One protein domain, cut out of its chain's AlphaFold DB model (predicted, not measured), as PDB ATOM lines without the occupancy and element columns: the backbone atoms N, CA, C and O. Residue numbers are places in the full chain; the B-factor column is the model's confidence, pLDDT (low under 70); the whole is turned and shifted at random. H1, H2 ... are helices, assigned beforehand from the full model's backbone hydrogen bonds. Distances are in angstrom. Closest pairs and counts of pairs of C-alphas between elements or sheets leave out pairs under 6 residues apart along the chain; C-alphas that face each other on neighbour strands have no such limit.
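AT A GLANCE: This is residues 2 to 94 of the 292 residues of the protein "SET domain-containing protein" of Selaginella moellendorffii (UniProt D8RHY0). The long helix H2 has H1 folded back along its first part and H3 folded back at its far end; H5 crosses over H1 and H2, and H7 packs on H2 and H5. Short H4 packs on H7, and short H6 on H5. The 93 printed residues hold seven named helices, H1 to H7 in chain order, and no named strand: the class is all helix, with mostly crossed packing, few touching helices being at a shallow tilt. The whole is compact, with a radius of gyration of the C-alphas of 12.4 A and spans of 31 by 30 by 20 A.

HOW THE PARTS SIT: H2, residues 15 to 33, touches H1, residues 2 to 10, with residues 18 to 25 alone; this hairpin has a shallow tilt of 6 degrees, opposite ways, and Val 8 and Gly 18 have the closest C-alphas, 6.7 A. H2 and H3, residues 35 to 42, form another hairpin, the closest C-alphas being those of Ala 31 and Phe 38, 5.1 A. H5, residues 56 to 71, touches H2 at a steep tilt of 47 degrees, the C-alphas of Ala 21 and Val 60 closest at 6.0 A. H7, residues 81 to 94, is about perpendicular to H2 at 74 degrees; they touch, closest at C-alphas 24 and 84, 6.8 A. H4, residues 48 to 51, touches H7, with C-alphas 48 and 86 closest at 4.7 A. H6, residues 73 to 76, touches H5, with C-alphas 69 and 76 closest at 5.5 A. Every O i to N i+4 pair is within hydrogen-bond range in H1, H2, H3, H5 and H7; H4 and H6 are too short for one.

IN THESE COORDINATES: H2 is 26.7 A long, H5 22.7 A and H7 20.0 A. H1 begins at C-alpha 2 (23.857, 3.684, -12.460), and H7 ends at C-alpha 94 (19.067, 18.068, -32.921).

THE WHOLE: The C-alphas farthest apart, of Arg 33 and Asn 53, are 33.7 A apart. The printed part has no cut, the six links are tight, and no printed residue is under 70 in pLDDT.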
ATOM      1  N   CYS A   2      23.482   5.010 -11.944       88.38
ATOM      2  CA  CYS A   2      23.857   3.684 -12.460       88.38
ATOM      3  C   CYS A   2      22.757   2.615 -12.320       88.38
ATOM      4  O   CYS A   2      22.518   1.883 -13.273       88.38
ATOM      5  N   SER A   3      22.049   2.554 -11.186       91.50
ATOM      6  CA  SER A   3      20.938   1.603 -10.999       91.50
ATOM      7  C   SER A   3      19.792   1.843 -11.987       91.50
ATOM      8  O   SER A   3      19.334   0.902 -12.621       91.50
ATOM      9  N   ALA A   4      19.408   3.105 -12.215       89.75
ATOM     10  CA  ALA A   4      18.391   3.455 -13.208       89.75
ATOM     11  C   ALA A   4      18.809   3.042 -14.633       89.75
ATOM     12  O   ALA A   4      17.998   2.499 -15.374       89.75
ATOM     13  N   LEU A   5      20.085   3.222 -15.001       89.31
ATOM     14  CA  LEU A   5      20.617   2.754 -16.289       89.31
ATOM     15  C   LEU A   5      20.563   1.227 -16.430       89.31
ATOM     16  O   LEU A   5      20.217   0.720 -17.498       89.31
ATOM     17  N   GLN A   6      20.903   0.490 -15.370       91.81
ATOM     18  CA  GLN A   6      20.811  -0.969 -15.382       91.81
ATOM     19  C   GLN A   6      19.361  -1.441 -15.518       91.81
ATOM     20  O   GLN A   6      19.104  -2.396 -16.246       91.81
ATOM     21  N   ASP A   7      18.420  -0.767 -14.863       93.12
ATOM     22  CA  ASP A   7      17.007  -1.130 -14.936       93.12
ATOM     23  C   ASP A   7      16.405  -0.814 -16.308       93.12
ATOM     24  O   ASP A   7      15.686  -1.651 -16.844       93.12
ATOM     25  N   VAL A   8      16.792   0.296 -16.952       91.88
ATOM     26  CA  VAL A   8      16.462   0.551 -18.370       91.88
ATOM     27  C   VAL A   8      16.954  -0.591 -19.265       91.88
ATOM     28  O   VAL A   8      16.222  -1.043 -20.142       91.88
ATOM     29  N   ALA A   9      18.170  -1.097 -19.037       89.31
ATOM     30  CA  ALA A   9      18.709  -2.215 -19.814       89.31
ATOM     31  C   ALA A   9      17.963  -3.543 -19.569       89.31
ATOM     32  O   ALA A   9      17.922  -4.388 -20.460       89.31
ATOM     33  N   ARG A  10      17.366  -3.728 -18.383       91.62
ATOM     34  CA  ARG A  10      16.586  -4.926 -18.016       91.62
ATOM     35  C   ARG A  10      15.101  -4.825 -18.360       91.62
ATOM     36  O   ARG A  10      14.433  -5.851 -18.382       91.62
ATOM     37  N   ALA A  11      14.587  -3.627 -18.638       88.00
ATOM     38  CA  ALA A  11      13.162  -3.376 -18.851       88.00
ATOM     39  C   ALA A  11      12.579  -4.047 -20.112       88.00
ATOM     40  O   ALA A  11      11.369  -4.013 -20.305       88.00
ATOM     41  N   GLY A  12      13.414  -4.635 -20.980       88.94
ATOM     42  CA  GLY A  12      12.953  -5.326 -22.190       88.94
ATOM     43  C   GLY A  12      12.283  -4.403 -23.214       88.94
ATOM     44  O   GLY A  12      11.550  -4.876 -24.076       88.94
ATOM     45  N   ILE A  13      12.514  -3.090 -23.115       90.75
ATOM     46  CA  ILE A  13      11.971  -2.092 -24.040       90.75
ATOM     47  C   ILE A  13      12.738  -2.103 -25.368       90.75
ATOM     48  O   ILE A  13      13.927  -2.425 -25.413       90.75
ATOM     49  N   GLY A  14      12.056  -1.741 -26.458       92.69
ATOM     50  CA  GLY A  14      12.647  -1.699 -27.797       92.69
ATOM     51  C   GLY A  14      13.858  -0.761 -27.903       92.69
ATOM     52  O   GLY A  14      14.058   0.125 -27.072       92.69
ATOM     53  N   HIS A  15      14.668  -0.937 -28.950       90.44
ATOM     54  CA  HIS A  15      15.924  -0.197 -29.141       90.44
ATOM     55  C   HIS A  15      15.748   1.333 -29.118       90.44
ATOM     56  O   HIS A  15      16.523   2.039 -28.468       90.44
ATOM     57  N   GLU A  16      14.716   1.839 -29.794       91.69
ATOM     58  CA  GLU A  16      14.384   3.267 -29.845       91.69
ATOM     59  C   GLU A  16      14.023   3.810 -28.455       91.69
ATOM     60  O   GLU A  16      14.683   4.720 -27.955       91.69
ATOM     61  N   ALA A  17      13.072   3.166 -27.771       94.69
ATOM     62  CA  ALA A  17      12.675   3.508 -26.406       94.69
ATOM     63  C   ALA A  17      13.858   3.446 -25.422       94.69
ATOM     64  O   ALA A  17      14.018   4.310 -24.559       94.69
ATOM     65  N   GLY A  18      14.741   2.456 -25.576       95.12
ATOM     66  CA  GLY A  18      15.971   2.351 -24.797       95.12
ATOM     67  C   GLY A  18      16.954   3.493 -25.066       95.12
ATOM     68  O   GLY A  18      17.648   3.933 -24.150       95.12
ATOM     69  N   THR A  19      17.046   3.979 -26.304       93.81
ATOM     70  CA  THR A  19      17.879   5.142 -26.660       93.81
ATOM     71  C   THR A  19      17.324   6.414 -26.025       93.81
ATOM     72  O   THR A  19      18.063   7.107 -25.324       93.81
ATOM     73  N   GLN A  20      16.016   6.649 -26.152       96.62
ATOM     74  CA  GLN A  20      15.312   7.767 -25.516       96.62
ATOM     75  C   GLN A  20      15.480   7.755 -23.986       96.62
ATOM     76  O   GLN A  20      15.827   8.770 -23.383       96.62
ATOM     77  N   ALA A  21      15.326   6.591 -23.346       97.44
ATOM     78  CA  ALA A  21      15.491   6.455 -21.900       97.44
ATOM     79  C   ALA A  21      16.919   6.794 -21.435       97.44
ATOM     80  O   ALA A  21      17.108   7.486 -20.431       97.44
ATOM     81  N   ARG A  22      17.939   6.330 -22.172       96.00
ATOM     82  CA  ARG A  22      19.347   6.653 -21.881       96.00
ATOM     83  C   ARG A  22      19.636   8.135 -22.070       96.00
ATOM     84  O   ARG A  22      20.343   8.703 -21.240       96.00
ATOM     85  N   PHE A  23      19.079   8.753 -23.109       97.12
ATOM     86  CA  PHE A  23      19.199  10.189 -23.320       97.12
ATOM     87  C   PHE A  23      18.596  10.982 -22.155       97.12
ATOM     88  O   PHE A  23      19.282  11.834 -21.598       97.12
ATOM     89  N   LEU A  24      17.379  10.659 -21.702       97.62
ATOM     90  CA  LEU A  24      16.758  11.350 -20.564       97.62
ATOM     91  C   LEU A  24      17.593  11.230 -19.280       97.62
ATOM     92  O   LEU A  24      17.825  12.223 -18.589       97.62
ATOM     93  N   LEU A  25      18.105  10.033 -18.977       96.56
ATOM     94  CA  LEU A  25      19.005   9.830 -17.837       96.56
ATOM     95  C   LEU A  25      20.309  10.635 -17.982       96.56
ATOM     96  O   LEU A  25      20.792  11.209 -17.002       96.56
ATOM     97  N   ALA A  26      20.867  10.714 -19.195       95.44
ATOM     98  CA  ALA A  26      22.045  11.523 -19.488       95.44
ATOM     99  C   ALA A  26      21.764  13.028 -19.341       95.44
ATOM    100  O   ALA A  26      22.575  13.728 -18.741       95.44
ATOM    101  N   ALA A  27      20.605  13.514 -19.792       96.19
ATOM    102  CA  ALA A  27      20.184  14.907 -19.657       96.19
ATOM    103  C   ALA A  27      20.015  15.312 -18.181       96.19
ATOM    104  O   ALA A  27      20.520  16.350 -17.763       96.19
ATOM    105  N   VAL A  28      19.405  14.455 -17.353       95.69
ATOM    106  CA  VAL A  28      19.323  14.684 -15.896       95.69
ATOM    107  C   VAL A  28      20.712  14.664 -15.255       95.69
ATOM    108  O   VAL A  28      21.019  15.487 -14.391       95.69
ATOM    109  N   SER A  29      21.590  13.756 -15.691       94.31
ATOM    110  CA  SER A  29      22.979  13.752 -15.228       94.31
ATOM    111  C   SER A  29      23.746  15.007 -15.654       94.31
ATOM    112  O   SER A  29      24.638  15.423 -14.916       94.31
ATOM    113  N   LEU A  30      23.443  15.585 -16.820       94.50
ATOM    114  CA  LEU A  30      24.029  16.837 -17.294       94.50
ATOM    115  C   LEU A  30      23.565  17.998 -16.417       94.50
ATOM    116  O   LEU A  30      24.413  18.710 -15.892       94.50
ATOM    117  N   ALA A  31      22.260  18.110 -16.154       94.19
ATOM    118  CA  ALA A  31      21.690  19.133 -15.273       94.19
ATOM    119  C   ALA A  31      22.356  19.164 -13.887       94.19
ATOM    120  O   ALA A  31      22.615  20.233 -13.340       94.19
ATOM    121  N   ALA A  32      22.689  17.991 -13.339       92.75
ATOM    122  CA  ALA A  32      23.353  17.869 -12.043       92.75
ATOM    123  C   ALA A  32      24.852  18.229 -12.059       92.75
ATOM    124  O   ALA A  32      25.414  18.545 -11.012       92.75
ATOM    125  N   ARG A  33      25.522  18.118 -13.213       94.62
ATOM    126  CA  ARG A  33      26.986  18.261 -13.339       94.62
ATOM    127  C   ARG A  33      27.412  19.585 -13.958       94.62
ATOM    128  O   ARG A  33      28.463  20.102 -13.598       94.62
ATOM    129  N   ASN A  34      26.628  20.092 -14.904       95.62
ATOM    130  CA  ASN A  34      26.876  21.335 -15.609       95.62
ATOM    131  C   ASN A  34      25.541  21.987 -16.000       95.62
ATOM    132  O   ASN A  34      24.930  21.645 -17.015       95.62
ATOM    133  N   ALA A  35      25.097  22.942 -15.182       93.75
ATOM    134  CA  ALA A  35      23.855  23.664 -15.420       93.75
ATOM    135  C   ALA A  35      23.899  24.489 -16.718       93.75
ATOM    136  O   ALA A  35      22.879  24.608 -17.385       93.75
ATOM    137  N   GLU A  36      25.060  25.025 -17.098       96.12
ATOM    138  CA  GLU A  36      25.215  25.854 -18.297       96.12
ATOM    139  C   GLU A  36      24.999  25.034 -19.576       96.12
ATOM    140  O   GLU A  36      24.228  25.424 -20.451       96.12
ATOM    141  N   ASP A  37      25.603  23.847 -19.651       94.94
ATOM    142  CA  ASP A  37      25.402  22.939 -20.786       94.94
ATOM    143  C   ASP A  37      23.976  22.391 -20.838       94.94
ATOM    144  O   ASP A  37      23.416  22.210 -21.919       94.94
ATOM    145  N   PHE A  38      23.351  22.165 -19.681       95.50
ATOM    146  CA  PHE A  38      21.941  21.799 -19.646       95.50
ATOM    147  C   PHE A  38      21.045  22.935 -20.155       95.50
ATOM    148  O   PHE A  38      20.125  22.674 -20.922       95.50
ATOM    149  N   GLN A  39      21.339  24.196 -19.818       95.06
ATOM    150  CA  GLN A  39      20.624  25.344 -20.389       95.06
ATOM    151  C   GLN A  39      20.802  25.421 -21.909       95.06
ATOM    152  O   GLN A  39      19.820  25.620 -22.617       95.06
ATOM    153  N   ARG A  40      22.010  25.176 -22.435       95.75
ATOM    154  CA  ARG A  40      22.231  25.081 -23.891       95.75
ATOM    155  C   ARG A  40      21.358  24.006 -24.538       95.75
ATOM    156  O   ARG A  40      20.778  24.261 -25.585       95.75
ATOM    157  N   LEU A  41      21.229  22.836 -23.906       95.56
ATOM    158  CA  LEU A  41      20.333  21.774 -24.371       95.56
ATOM    159  C   LEU A  41      18.864  22.225 -24.370       95.56
ATOM    160  O   LEU A  41      18.141  21.916 -25.310       95.56
ATOM    161  N   LEU A  42      18.417  22.954 -23.344       94.62
ATOM    162  CA  LEU A  42      17.038  23.449 -23.257       94.62
ATOM    163  C   LEU A  42      16.705  24.507 -24.320       94.62
ATOM    164  O   LEU A  42      15.545  24.597 -24.721       94.62
ATOM    165  N   LEU A  43      17.701  25.272 -24.774       95.38
ATOM    166  CA  LEU A  43      17.549  26.302 -25.806       95.38
ATOM    167  C   LEU A  43      17.437  25.746 -27.231       95.38
ATOM    168  O   LEU A  43      17.074  26.500 -28.128       95.38
ATOM    169  N   LEU A  44      17.737  24.463 -27.449       96.12
ATOM    170  CA  LEU A  44      17.570  23.839 -28.763       96.12
ATOM    171  C   LEU A  44      16.101  23.818 -29.182       96.12
ATOM    172  O   LEU A  44      15.213  23.722 -28.328       96.12
ATOM    173  N   ASP A  45      15.847  23.860 -30.487       94.38
ATOM    174  CA  ASP A  45      14.488  23.757 -31.008       94.38
ATOM    175  C   ASP A  45      13.885  22.369 -30.748       94.38
ATOM    176  O   ASP A  45      14.593  21.366 -30.642       94.38
ATOM    177  N   GLY A  46      12.568  22.322 -30.583       94.00
ATOM    178  CA  GLY A  46      11.825  21.094 -30.348       94.00
ATOM    179  C   GLY A  46      10.812  21.242 -29.229       94.00
ATOM    180  O   GLY A  46      11.137  21.661 -28.109       94.00
ATOM    181  N   GLN A  47       9.578  20.865 -29.558       93.44
ATOM    182  CA  GLN A  47       8.408  20.952 -28.696       93.44
ATOM    183  C   GLN A  47       7.707  19.601 -28.603       93.44
ATOM    184  O   GLN A  47       7.604  18.874 -29.586       93.44
ATOM    185  N   ALA A  48       7.165  19.285 -27.428       94.50
ATOM    186  CA  ALA A  48       6.470  18.021 -27.178       94.50
ATOM    187  C   ALA A  48       5.261  17.753 -28.106       94.50
ATOM    188  O   ALA A  48       4.830  16.606 -28.220       94.50
ATOM    189  N   SER A  49       4.726  18.778 -28.779       91.69
ATOM    190  CA  SER A  49       3.614  18.670 -29.737       91.69
ATOM    191  C   SER A  49       3.902  17.715 -30.897       91.69
ATOM    192  O   SER A  49       2.966  17.099 -31.406       91.69
ATOM    193  N   VAL A  50       5.174  17.499 -31.254       90.81
ATOM    194  CA  VAL A  50       5.576  16.515 -32.280       90.81
ATOM    195  C   VAL A  50       5.171  15.078 -31.926       90.81
ATOM    196  O   VAL A  50       5.126  14.215 -32.796       90.81
ATOM    197  N   PHE A  51       4.847  14.812 -30.656       93.50
ATOM    198  CA  PHE A  51       4.405  13.506 -30.168       93.50
ATOM    199  C   PHE A  51       2.895  13.425 -29.917       93.50
ATOM    200  O   PHE A  51       2.441  12.454 -29.320       93.50
ATOM    201  N   ALA A  52       2.093  14.403 -30.358       90.00
ATOM    202  CA  ALA A  52       0.652  14.446 -30.069       90.00
ATOM    203  C   ALA A  52      -0.095  13.151 -30.454       90.00
ATOM    204  O   ALA A  52      -1.045  12.766 -29.776       90.00
ATOM    205  N   ASN A  53       0.375  12.460 -31.497       91.19
ATOM    206  CA  ASN A  53      -0.214  11.221 -32.009       91.19
ATOM    207  C   ASN A  53       0.620   9.961 -31.698       91.19
ATOM    208  O   ASN A  53       0.308   8.885 -32.204       91.19
ATOM    209  N   ASP A  54       1.674  10.068 -30.880       92.69
ATOM    210  CA  ASP A  54       2.552   8.951 -30.523       92.69
ATOM    211  C   ASP A  54       2.670   8.803 -28.994       92.69
ATOM    212  O   ASP A  54       3.330   9.611 -28.339       92.69
ATOM    213  N   PRO A  55       2.080   7.754 -28.388       93.69
ATOM    214  CA  PRO A  55       2.140   7.557 -26.942       93.69
ATOM    215  C   PRO A  55       3.496   7.018 -26.450       93.69
ATOM    216  O   PRO A  55       3.752   7.014 -25.243       93.69
ATOM    217  N   ARG A  56       4.375   6.532 -27.342       95.12
ATOM    218  CA  ARG A  56       5.617   5.841 -26.949       95.12
ATOM    219  C   ARG A  56       6.577   6.746 -26.155       95.12
ATOM    220  O   ARG A  56       7.030   6.301 -25.096       95.12
ATOM    221  N   PRO A  57       6.856   8.002 -26.564       96.94
ATOM    222  CA  PRO A  57       7.734   8.908 -25.818       96.94
ATOM    223  C   PRO A  57       7.222   9.218 -24.407       96.94
ATOM    224  O   PRO A  57       8.016   9.298 -23.470       96.94
ATOM    225  N   ALA A  58       5.900   9.330 -24.231       97.31
ATOM    226  CA  ALA A  58       5.292   9.540 -22.919       97.31
ATOM    227  C   ALA A  58       5.532   8.341 -21.993       97.31
ATOM    228  O   ALA A  58       6.005   8.525 -20.872       97.31
ATOM    229  N   GLY A  59       5.327   7.115 -22.488       97.00
ATOM    230  CA  GLY A  59       5.615   5.900 -21.718       97.00
ATOM    231  C   GLY A  59       7.091   5.782 -21.311       97.00
ATOM    232  O   GLY A  59       7.403   5.394 -20.184       97.00
ATOM    233  N   VAL A  60       8.019   6.175 -22.192       97.62
ATOM    234  CA  VAL A  60       9.456   6.221 -21.863       97.62
ATOM    235  C   VAL A  60       9.747   7.262 -20.784       97.62
ATOM    236  O   VAL A  60      10.468   6.975 -19.826       97.62
ATOM    237  N   ALA A  61       9.183   8.462 -20.907       97.69
ATOM    238  CA  ALA A  61       9.370   9.526 -19.931       97.69
ATOM    239  C   ALA A  61       8.817   9.144 -18.544       97.69
ATOM    240  O   ALA A  61       9.498   9.350 -17.538       97.69
ATOM    241  N   GLU A  62       7.637   8.524 -18.480       97.38
ATOM    242  CA  GLU A  62       7.050   8.007 -17.240       97.38
ATOM    243  C   GLU A  62       7.929   6.936 -16.586       97.38
ATOM    244  O   GLU A  62       8.212   7.017 -15.385       97.38
ATOM    245  N   LEU A  63       8.426   5.977 -17.377       96.81
ATOM    246  CA  LEU A  63       9.353   4.950 -16.906       96.81
ATOM    247  C   LEU A  63      10.610   5.582 -16.293       96.81
ATOM    248  O   LEU A  63      10.994   5.244 -15.171       96.81
ATOM    249  N   VAL A  64      11.247   6.522 -16.997       97.25
ATOM    250  CA  VAL A  64      12.472   7.171 -16.509       97.25
ATOM    251  C   VAL A  64      12.199   7.995 -15.249       97.25
ATOM    252  O   VAL A  64      12.992   7.934 -14.306       97.25
ATOM    253  N   LEU A  65      11.072   8.710 -15.173       96.75
ATOM    254  CA  LEU A  65      10.668   9.429 -13.959       96.75
ATOM    255  C   LEU A  65      10.486   8.476 -12.772       96.75
ATOM    256  O   LEU A  65      10.967   8.774 -11.676       96.75
ATOM    257  N   ALA A  66       9.834   7.329 -12.969       96.12
ATOM    258  CA  ALA A  66       9.645   6.325 -11.922       96.12
ATOM    259  C   ALA A  66      10.984   5.745 -11.430       96.12
ATOM    260  O   ALA A  66      11.215   5.630 -10.218       96.12
ATOM    261  N   LEU A  67      11.907   5.457 -12.353       96.00
ATOM    262  CA  LEU A  67      13.251   4.977 -12.021       96.00
ATOM    263  C   LEU A  67      14.068   6.036 -11.272       96.00
ATOM    264  O   LEU A  67      14.731   5.716 -10.285       96.00
ATOM    265  N   LEU A  68      14.004   7.303 -11.687       95.56
ATOM    266  CA  LEU A  68      14.688   8.397 -10.998       95.56
ATOM    267  C   LEU A  68      14.114   8.639  -9.602       95.56
ATOM    268  O   LEU A  68      14.885   8.830  -8.667       95.56
ATOM    269  N   ARG A  69      12.794   8.567  -9.416       95.12
ATOM    270  CA  ARG A  69      12.170   8.688  -8.086       95.12
ATOM    271  C   ARG A  69      12.592   7.561  -7.144       95.12
ATOM    272  O   ARG A  69      12.786   7.814  -5.961       95.12
ATOM    273  N   THR A  70      12.785   6.355  -7.676       95.31
ATOM    274  CA  THR A  70      13.245   5.188  -6.908       95.31
ATOM    275  C   THR A  70      14.728   5.284  -6.544       95.31
ATOM    276  O   THR A  70      15.104   5.084  -5.393       95.31
ATOM    277  N   HIS A  71      15.587   5.599  -7.517       94.06
ATOM    278  CA  HIS A  71      17.045   5.465  -7.370       94.06
ATOM    279  C   HIS A  71      17.783   6.779  -7.110       94.06
ATOM    280  O   HIS A  71      18.970   6.765  -6.785       94.06
ATOM    281  N   CYS A  72      17.145   7.920  -7.363       91.81
ATOM    282  CA  CYS A  72      17.749   9.256  -7.418       91.81
ATOM    283  C   CYS A  72      16.759  10.337  -6.942       91.81
ATOM    284  O   CYS A  72      16.656  11.389  -7.571       91.81
ATOM    285  N   PHE A  73      16.027  10.081  -5.852       89.81
ATOM    286  CA  PHE A  73      14.895  10.903  -5.399       89.81
ATOM    287  C   PHE A  73      15.170  12.416  -5.383       89.81
ATOM    288  O   PHE A  73      14.365  13.187  -5.892       89.81
ATOM    289  N   GLU A  74      16.325  12.841  -4.862       90.31
ATOM    290  CA  GLU A  74      16.698  14.262  -4.811       90.31
ATOM    291  C   GLU A  74      16.854  14.893  -6.202       90.31
ATOM    292  O   GLU A  74      16.369  15.998  -6.420       90.31
ATOM    293  N   LEU A  75      17.448  14.178  -7.164       86.69
ATOM    294  CA  LEU A  75      17.557  14.640  -8.557       86.69
ATOM    295  C   LEU A  75      16.211  14.615  -9.287       86.69
ATOM    296  O   LEU A  75      16.030  15.333 -10.261       86.69
ATOM    297  N   ALA A  76      15.279  13.772  -8.836       89.88
ATOM    298  CA  ALA A  76      13.947  13.670  -9.414       89.88
ATOM    299  C   ALA A  76      13.009  14.811  -8.981       89.88
ATOM    300  O   ALA A  76      11.939  14.979  -9.573       89.88
ATOM    301  N   LYS A  77      13.376  15.590  -7.951       90.31
ATOM    302  CA  LYS A  77      12.570  16.724  -7.485       90.31
ATOM    303  C   LYS A  77      12.466  17.783  -8.581       90.31
ATOM    304  O   LYS A  77      13.463  18.206  -9.149       90.31
ATOM    305  N   GLY A  78      11.239  18.212  -8.865       87.25
ATOM    306  CA  GLY A  78      10.961  19.220  -9.890       87.25
ATOM    307  C   GLY A  78      10.987  18.700 -11.331       87.25
ATOM    308  O   GLY A  78      10.649  19.460 -12.232       87.25
ATOM    309  N   LEU A  79      11.321  17.423 -11.572       93.62
ATOM    310  CA  LEU A  79      11.194  16.839 -12.907       93.62
ATOM    311  C   LEU A  79       9.720  16.535 -13.218       93.62
ATOM    312  O   LEU A  79       9.003  15.960 -12.391       93.62
ATOM    313  N   SER A  80       9.282  16.883 -14.427       95.44
ATOM    314  CA  SER A  80       7.924  16.648 -14.922       95.44
ATOM    315  C   SER A  80       7.930  15.817 -16.207       95.44
ATOM    316  O   SER A  80       8.935  15.744 -16.917       95.44
ATOM    317  N   LEU A  81       6.782  15.202 -16.511       96.44
ATOM    318  CA  LEU A  81       6.561  14.488 -17.772       96.44
ATOM    319  C   LEU A  81       6.745  15.426 -18.970       96.44
ATOM    320  O   LEU A  81       7.454  15.098 -19.914       96.44
ATOM    321  N   GLU A  82       6.171  16.624 -18.886       95.50
ATOM    322  CA  GLU A  82       6.273  17.659 -19.913       95.50
ATOM    323  C   GLU A  82       7.727  18.048 -20.207       95.50
ATOM    324  O   GLU A  82       8.114  18.168 -21.369       95.50
ATOM    325  N   MET A  83       8.569  18.194 -19.179       95.62
ATOM    326  CA  MET A  83       9.980  18.512 -19.390       95.62
ATOM    327  C   MET A  83      10.708  17.386 -20.131       95.62
ATOM    328  O   MET A  83      11.510  17.656 -21.020       95.62
ATOM    329  N   PHE A  84      10.424  16.125 -19.804       97.75
ATOM    330  CA  PHE A  84      11.025  14.986 -20.499       97.75
ATOM    331  C   PHE A  84      10.540  14.860 -21.940       97.75
ATOM    332  O   PHE A  84      11.354  14.605 -22.820       97.75
ATOM    333  N   LEU A  85       9.258  15.109 -22.207       98.06
ATOM    334  CA  LEU A  85       8.741  15.144 -23.575       98.06
ATOM    335  C   LEU A  85       9.395  16.258 -24.401       98.06
ATOM    336  O   LEU A  85       9.794  16.017 -25.536       98.06
ATOM    337  N   ASN A  86       9.588  17.446 -23.826       97.38
ATOM    338  CA  ASN A  86      10.316  18.519 -24.505       97.38
ATOM    339  C   ASN A  86      11.788  18.156 -24.743       97.38
ATOM    340  O   ASN A  86      12.303  18.412 -25.825       97.38
ATOM    341  N   LEU A  87      12.463  17.513 -23.784       97.88
ATOM    342  CA  LEU A  87      13.825  17.014 -23.997       97.88
ATOM    343  C   LEU A  87      13.878  15.990 -25.141       97.88
ATOM    344  O   LEU A  87      14.778  16.075 -25.968       97.88
ATOM    345  N   LEU A  88      12.924  15.056 -25.220       98.00
ATOM    346  CA  LEU A  88      12.845  14.083 -26.319       98.00
ATOM    347  C   LEU A  88      12.555  14.744 -27.673       98.00
ATOM    348  O   LEU A  88      13.075  14.296 -28.689       98.00
ATOM    349  N   ALA A  89      11.760  15.812 -27.707       96.88
ATOM    350  CA  ALA A  89      11.512  16.552 -28.942       96.88
ATOM    351  C   ALA A  89      12.790  17.251 -29.432       96.88
ATOM    352  O   ALA A  89      13.134  17.164 -30.607       96.88
ATOM    353  N   LYS A  90      13.546  17.858 -28.508       97.19
ATOM    354  CA  LYS A  90      14.866  18.438 -28.799       97.19
ATOM    355  C   LYS A  90      15.852  17.375 -29.266       97.19
ATOM    356  O   LYS A  90      16.622  17.612 -30.190       97.19
ATOM    357  N   ASP A  91      15.800  16.192 -28.659       96.06
ATOM    358  CA  ASP A  91      16.580  15.029 -29.070       96.06
ATOM    359  C   ASP A  91      16.323  14.656 -30.530       96.06
ATOM    360  O   ASP A  91      17.266  14.551 -31.307       96.06
ATOM    361  N   LYS A  92      15.045  14.513 -30.902       94.44
ATOM    362  CA  LYS A  92      14.610  14.094 -32.239       94.44
ATOM    363  C   LYS A  92      15.164  15.002 -33.340       94.44
ATOM    364  O   LYS A  92      15.611  14.490 -34.357       94.44
ATOM    365  N   ILE A  93      15.163  16.316 -33.117       94.50
ATOM    366  CA  ILE A  93      15.498  17.312 -34.148       94.50
ATOM    367  C   ILE A  93      17.003  17.622 -34.190       94.50
ATOM    368  O   ILE A  93      17.552  17.911 -35.246       94.50
ATOM    369  N   ASN A  94      17.700  17.540 -33.051       96.50
ATOM    370  CA  ASN A  94      19.067  18.068 -32.921       96.50
ATOM    371  C   ASN A  94      20.146  16.983 -32.757       96.50
ATOM    372  O   ASN A  94      21.311  17.286 -32.477       96.50
TER     373      ASN A  94